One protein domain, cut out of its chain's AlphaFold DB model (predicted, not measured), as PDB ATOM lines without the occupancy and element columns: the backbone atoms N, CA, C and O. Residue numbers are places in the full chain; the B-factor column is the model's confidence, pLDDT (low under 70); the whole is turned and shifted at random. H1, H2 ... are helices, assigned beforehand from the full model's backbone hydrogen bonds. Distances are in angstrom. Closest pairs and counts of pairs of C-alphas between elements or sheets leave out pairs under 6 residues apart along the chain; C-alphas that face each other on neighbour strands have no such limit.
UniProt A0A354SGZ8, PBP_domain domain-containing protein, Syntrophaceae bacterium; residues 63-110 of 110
ATOM      1  N   PHE A  63      -7.470  -4.466  25.633       87.94
ATOM      2  CA  PHE A  63      -8.741  -3.993  25.105       87.94
ATOM      3  C   PHE A  63      -8.586  -3.662  23.624       87.94
ATOM      4  O   PHE A  63      -7.683  -2.916  23.244       87.94
ATOM      5  N   ASP A  64      -9.478  -4.204  22.801       92.31
ATOM      6  CA  ASP A  64      -9.602  -3.855  21.390       92.31
ATOM      7  C   ASP A  64     -10.944  -3.140  21.170       92.31
ATOM      8  O   ASP A  64     -11.969  -3.511  21.745       92.31
ATOM      9  N   MET A  65     -10.937  -2.095  20.343       93.19
ATOM     10  CA  MET A  65     -12.146  -1.373  19.951       93.19
ATOM     11  C   MET A  65     -12.678  -1.959  18.644       93.19
ATOM     12  O   MET A  65     -11.992  -1.931  17.624       93.19
ATOM     13  N   ILE A  66     -13.904  -2.479  18.680       94.62
ATOM     14  CA  ILE A  66     -14.573  -3.047  17.506       94.62
ATOM     15  C   ILE A  66     -15.341  -1.939  16.789       94.62
ATOM     16  O   ILE A  66     -16.067  -1.165  17.413       94.62
ATOM     17  N   LEU A  67     -15.171  -1.868  15.472       94.00
ATOM     18  CA  LEU A  67     -15.787  -0.864  14.615       94.00
ATOM     19  C   LEU A  67     -16.373  -1.514  13.368       94.00
ATOM     20  O   LEU A  67     -15.707  -2.311  12.707       94.00
ATOM     21  N   ASP A  68     -17.576  -1.088  12.992       95.69
ATOM     22  CA  ASP A  68     -18.080  -1.331  11.647       95.69
ATOM     23  C   ASP A  68     -17.221  -0.609  10.609       95.69
ATOM     24  O   ASP A  68     -16.725   0.502  10.826       95.69
ATOM     25  N   LYS A  69     -17.109  -1.212   9.423       93.75
ATOM     26  CA  LYS A  69     -16.320  -0.657   8.319       93.75
ATOM     27  C   LYS A  69     -16.790   0.743   7.910       93.75
ATOM     28  O   LYS A  69     -15.963   1.594   7.607       93.75
ATOM     29  N   SER A  70     -18.098   0.999   7.915       95.75
ATOM     30  CA  SER A  70     -18.660   2.324   7.616       95.75
ATOM     31  C   SER A  70     -18.265   3.370   8.662       95.75
ATOM     32  O   SER A  70     -17.934   4.498   8.304       95.75
ATOM     33  N   THR A  71     -18.251   2.990   9.941       96.75
ATOM     34  CA  THR A  71     -17.850   3.851  11.059       96.75
ATOM     35  C   THR A  71     -16.358   4.153  11.019       96.75
ATOM     36  O   THR A  71     -15.968   5.297  11.227       96.75
ATOM     37  N   PHE A  72     -15.525   3.167  10.674       95.12
ATOM     38  CA  PHE A  72     -14.081   3.352  10.539       95.12
ATOM     39  C   PHE A  72     -13.734   4.521   9.609       95.12
ATOM     40  O   PHE A  72     -12.917   5.358   9.975       95.12
ATOM     41  N   PHE A  73     -14.389   4.642   8.450       95.62
ATOM     42  CA  PHE A  73     -14.096   5.706   7.480       95.62
ATOM     43  C   PHE A  73     -14.633   7.095   7.859       95.62
ATOM     44  O   PHE A  73     -14.417   8.052   7.115       95.62
ATOM     45  N   GLN A  74     -15.323   7.246   8.992       98.00
ATOM     46  CA  GLN A  74     -15.773   8.562   9.430       98.00
ATOM     47  C   GLN A  74     -14.571   9.435   9.828       98.00
ATOM     48  O   GLN A  74     -13.708   8.971  10.579       98.00
ATOM     49  N   PRO A  75     -14.523  10.719   9.417       97.62
ATOM     50  CA  PRO A  75     -13.397  11.604   9.724       97.62
ATOM     51  C   PRO A  75     -13.071  11.705  11.219       97.62
ATOM     52  O   PRO A  75     -11.905  11.724  11.598       97.62
ATOM     53  N   ALA A  76     -14.093  11.704  12.081       97.44
ATOM     54  CA  ALA A  76     -13.908  11.743  13.532       97.44
ATOM     55  C   ALA A  76     -13.189  10.494  14.073       97.44
ATOM     56  O   ALA A  76     -12.361  10.601  14.975       97.44
ATOM     57  N   ILE A  77     -13.472   9.318  13.509       97.31
ATOM     58  CA  ILE A  77     -12.841   8.057  13.912       97.31
ATOM     59  C   ILE A  77     -11.400   7.992  13.412       97.31
ATOM     60  O   ILE A  77     -10.521   7.571  14.158       97.31
ATOM     61  N   GLN A  78     -11.134   8.477  12.197       97.12
ATOM     62  CA  GLN A  78      -9.764   8.605  11.695       97.12
ATOM     63  C   GLN A  78      -8.932   9.542  12.584       97.12
ATOM     64  O   GLN A  78      -7.882   9.132  13.071       97.12
ATOM     65  N   ALA A  79      -9.452  10.728  12.920       97.31
ATOM     66  CA  ALA A  79      -8.782  11.663  13.830       97.31
ATOM     67  C   ALA A  79      -8.547  11.067  15.234       97.31
ATOM     68  O   ALA A  79      -7.505  11.293  15.855       97.31
ATOM     69  N   PHE A  80      -9.496  10.277  15.743       96.50
ATOM     70  CA  PHE A  80      -9.333   9.555  17.004       96.50
ATOM     71  C   PHE A  80      -8.187   8.533  16.937       96.50
ATOM     72  O   PHE A  80      -7.322   8.526  17.813       96.50
ATOM     73  N   ILE A  81      -8.132   7.710  15.887       95.50
ATOM     74  CA  ILE A  81      -7.065   6.716  15.692       95.50
ATOM     75  C   ILE A  81      -5.702   7.402  15.537       95.50
ATOM     76  O   ILE A  81      -4.740   6.994  16.188       95.50
ATOM     77  N   GLU A  82      -5.621   8.471  14.742       95.88
ATOM     78  CA  GLU A  82      -4.411   9.288  14.585       95.88
ATOM     79  C   GLU A  82      -3.930   9.846  15.932       95.88
ATOM     80  O   GLU A  82      -2.741   9.781  16.254       95.88
ATOM     81  N   THR A  83      -4.859  10.318  16.769       95.88
ATOM     82  CA  THR A  83      -4.547  10.801  18.121       95.88
ATOM     83  C   THR A  83      -3.935   9.691  18.972       95.88
ATOM     84  O   THR A  83      -2.891   9.911  19.585       95.88
ATOM     85  N   LEU A  84      -4.517   8.485  18.976       94.25
ATOM     86  CA  LEU A  84      -3.984   7.336  19.724       94.25
ATOM     87  C   LEU A  84      -2.584   6.909  19.253       94.25
ATOM     88  O   LEU A  84      -1.789   6.395  20.043       94.25
ATOM     89  N   GLN A  85      -2.271   7.115  17.973       94.25
ATOM     90  CA  GLN A  85      -0.969   6.781  17.393       94.25
ATOM     91  C   GLN A  85       0.097   7.861  17.636       94.25
ATOM     92  O   GLN A  85       1.295   7.551  17.564       94.25
ATOM     93  N   SER A  86      -0.320   9.092  17.949       94.94
ATOM     94  CA  SER A  86       0.555  10.253  18.112       94.94
ATOM     95  C   SER A  86       1.569  10.095  19.253       94.94
ATOM     96  O   SER A  86       1.304   9.483  20.292       94.94
ATOM     97  N   GLY A  87       2.756  10.684  19.071       91.56
ATOM     98  CA  GLY A  87       3.784  10.716  20.116       91.56
ATOM     99  C   GLY A  87       3.356  11.525  21.342       91.56
ATOM    100  O   GLY A  87       3.672  11.146  22.465       91.56
ATOM    101  N   GLU A  88       2.590  12.602  21.146       92.75
ATOM    102  CA  GLU A  88       2.060  13.422  22.241       92.75
ATOM    103  C   GLU A  88       1.141  12.610  23.160       92.75
ATOM    104  O   GLU A  88       1.321  12.622  24.381       92.75
ATOM    105  N   PHE A  89       0.201  11.859  22.577       92.00
ATOM    106  CA  PHE A  89      -0.678  10.980  23.339       92.00
ATOM    107  C   PHE A  89       0.132   9.945  24.116       92.00
ATOM    108  O   PHE A  89      -0.021   9.865  25.334       92.00
ATOM    109  N   LYS A  90       1.043   9.223  23.446       89.06
ATOM    110  CA  LYS A  90       1.897   8.197  24.069       89.06
ATOM    111  C   LYS A  90       2.687   8.751  25.256       89.06
ATOM    112  O   LYS A  90       2.559   8.229  26.359       89.06
ATOM    113  N   ASN A  91       3.375   9.878  25.079       89.44
ATOM    114  CA  ASN A  91       4.139  10.539  26.143       89.44
ATOM    115  C   ASN A  91       3.263  10.970  27.332       89.44
ATOM    116  O   ASN A  91       3.717  11.018  28.479       89.44
ATOM    117  N   ARG A  92       2.004  11.341  27.076       88.88
ATOM    118  CA  ARG A  92       1.054  11.722  28.125       88.88
ATOM    119  C   ARG A  92       0.568  10.504  28.903       88.88
ATOM    120  O   ARG A  92       0.508  10.570  30.130       88.88
ATOM    121  N   VAL A  93       0.223   9.419  28.213       87.19
ATOM    122  CA  VAL A  93      -0.356   8.223  28.839       87.19
ATOM    123  C   VAL A  93       0.681   7.296  29.466       87.19
ATOM    124  O   VAL A  93       0.350   6.617  30.426       87.19
ATOM    125  N   GLU A  94       1.948   7.330  29.044       83.88
ATOM    126  CA  GLU A  94       3.048   6.610  29.715       83.88
ATOM    127  C   GLU A  94       3.205   7.000  31.195       83.88
ATOM    128  O   GLU A  94       3.646   6.201  32.019       83.88
ATOM    129  N   LYS A  95       2.782   8.214  31.565       82.25
ATOM    130  CA  LYS A  95       2.750   8.680  32.961       82.25
ATOM    131  C   LYS A  95       1.644   8.008  33.781       82.25
ATOM    132  O   LYS A  95       1.692   7.996  35.013       82.25
ATOM    133  N   ILE A  96       0.640   7.442  33.114       75.12
ATOM    134  CA  ILE A  96      -0.400   6.610  33.712       75.12
ATOM    135  C   ILE A  96       0.207   5.212  33.878       75.12
ATOM    136  O   ILE A  96      -0.040   4.298  33.098       75.12
ATOM    137  N   GLY A  97       1.072   5.071  34.889       70.25
ATOM    138  CA  GLY A  97       1.703   3.794  35.220       70.25
ATOM    139  C   GLY A  97       0.686   2.654  35.366       70.25
ATOM    140  O   GLY A  97      -0.485   2.892  35.669       70.25
ATOM    141  N   ASN A  98       1.161   1.424  35.168       72.81
ATOM    142  CA  ASN A  98       0.386   0.174  35.137       72.81
ATOM    143  C   ASN A  98      -0.498  -0.051  33.895       72.81
ATOM    144  O   ASN A  98      -1.194  -1.062  33.831       72.81
ATOM    145  N   TYR A  99      -0.429   0.825  32.889       77.31
ATOM    146  CA  TYR A  99      -1.030   0.602  31.573       77.31
ATOM    147  C   TYR A  99       0.034   0.489  30.484       77.31
ATOM    148  O   TYR A  99       1.046   1.187  30.504       77.31
ATOM    149  N   ASN A 100      -0.209  -0.390  29.510       83.19
ATOM    150  CA  ASN A 100       0.646  -0.556  28.343       83.19
ATOM    151  C   ASN A 100      -0.066  -0.025  27.095       83.19
ATOM    152  O   ASN A 100      -1.060  -0.593  26.653       83.19
ATOM    153  N   PHE A 101       0.481   1.041  26.512       86.50
ATOM    154  CA  PHE A 101      -0.083   1.714  25.340       86.50
ATOM    155  C   PHE A 101       0.649   1.386  24.031       86.50
ATOM    156  O   PHE A 101       0.394   2.040  23.019       86.50
ATOM    157  N   LYS A 102       1.533   0.376  24.016       86.19
ATOM    158  CA  LYS A 102       2.380   0.017  22.864       86.19
ATOM    159  C   LYS A 102       1.589  -0.214  21.572       86.19
ATOM    160  O   LYS A 102       2.041   0.196  20.508       86.19
ATOM    161  N   ASP A 103       0.422  -0.841  21.680       90.00
ATOM    162  CA  ASP A 103      -0.441  -1.178  20.542       90.00
ATOM    163  C   ASP A 103      -1.604  -0.179  20.348       90.00
ATOM    164  O   ASP A 103      -2.533  -0.452  19.588       90.00
ATOM    165  N   SER A 104      -1.585   0.978  21.024       91.94
ATOM    166  CA  SER A 104      -2.678   1.962  20.933       91.94
ATOM    167  C   SER A 104      -2.848   2.476  19.509       91.94
ATOM    168  O   SER A 104      -1.883   2.878  18.855       91.94
ATOM    169  N   GLY A 105      -4.092   2.453  19.028       92.44
ATOM    170  CA  GLY A 105      -4.427   2.838  17.659       92.44
ATOM    171  C   GLY A 105      -3.969   1.835  16.593       92.44
ATOM    172  O   GLY A 105      -4.059   2.144  15.407       92.44
ATOM    173  N   ARG A 106      -3.474   0.642  16.960       94.56
ATOM    174  CA  ARG A 106      -3.140  -0.409  15.989       94.56
ATOM    175  C   ARG A 106      -4.416  -0.941  15.340       94.56
ATOM    176  O   ARG A 106      -5.271  -1.500  16.018       94.56
ATOM    177  N   ILE A 107      -4.512  -0.809  14.021       94.38
ATOM    178  CA  ILE A 107      -5.656  -1.297  13.249       94.38
ATOM    179  C   ILE A 107      -5.473  -2.793  12.981       94.38
ATOM    180  O   ILE A 107      -4.423  -3.218  12.500       94.38
ATOM    181  N   LEU A 108      -6.503  -3.581  13.281       92.00
ATOM    182  CA  LEU A 108      -6.608  -4.991  12.921       92.00
ATOM    183  C   LEU A 108      -7.828  -5.174  12.022       92.00
ATOM    184  O   LEU A 108      -8.890  -4.627  12.311       92.00
ATOM    185  N   HIS A 109      -7.684  -5.937  10.945       85.25
ATOM    186  CA  HIS A 109      -8.791  -6.306  10.071       85.25
ATOM    187  C   HIS A 109      -8.644  -7.769   9.645       85.25
ATOM    188  O   HIS A 109      -7.526  -8.260   9.475       85.25
ATOM    189  N   SER A 110      -9.773  -8.450   9.481       74.62
ATOM    190  CA  SER A 110      -9.887  -9.834   9.008       74.62
ATOM    191  C   SER A 110     -10.653  -9.885   7.699       74.62
ATOM    192  O   SER A 110     -11.677  -9.167   7.632       74.62
TER     193      SER A 110
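AT A GLANCE: This is residues 63 to 110 of the 110 residues of the protein "PBP_domain domain-containing protein" of Syntrophaceae bacterium (UniProt A0A354SGZ8). The printed part is a long, flattened loop of chain: H2 and H3 follow one another along one long side, meeting at a corner, the short helix H1 is at one end of the loop, and the stretches without a named element, residues 63 to 68 and 94 to 110, make much of the other long side. The first stretch leads to H1 at one end of the long axis; past H3, near the other end, the chain turns and folds back. The printed part has 48 residues, with three named helices in the order H1, H2, H3 and no named strand; the class is all helix, though only 22 of the 48 residues are in named elements. It is only just loose, close to compact, with a radius of gyration of the C-alphas of 11.8 A, and only just elongated, with spans of 34 by 20 by 11 A.

IN THESE COORDINATES: The printed part begins at Phe 63, whose C-alpha is at (-8.741, -3.993, 25.105). H1, residues 69 to 72, is a short helix of 5.1 A from first to last C-alpha, and its C-alpha 69 is at (-16.320, -0.657, 8.319). H2, residues 75 to 85, is the longest helix, 11 residues and 15.4 A. H3, residues 87 to 93, measures 10.0 A and ends at C-alpha 93, at (-0.356, 8.223, 28.839). Residues 94 to 110 hold no named element; their C-alphas lie 2 to 18 A from the mean of all C-alphas.

HOW THE PARTS SIT: H1 and H2 are joined by a tight link of 2 residues. They are close but not clearly touching; their closest C-alphas, those of Phe 72 and Gln 78, are 6.9 A apart. A tight link of 1 residue, Ser 86, joins H2 to H3. H2 and H3 are also close but not clearly touching, their closest C-alphas being those of Thr 83 and Phe 89, 6.5 A apart. The lines of H2 and H3 are about perpendicular, at 74 degrees. H1 and H3 are apart. In H2 and H3 every O i to N i+4 pair is within hydrogen-bond range; H1 is too short for such a pair, and its one O i to N i+3 pair is within range.

THE WHOLE: The two C-alphas farthest apart are those of Ser 70 and Gly 97, at 34.3 A. The first and last printed C-alphas, those of Phe 63 and Ser 110, are 17.2 A apart, and Ser 110 is the chain's last residue. The printed part has no cut, and neither of the links between helices is long. The mean pLDDT of the printed part is 90.6, and no printed residue is under 70.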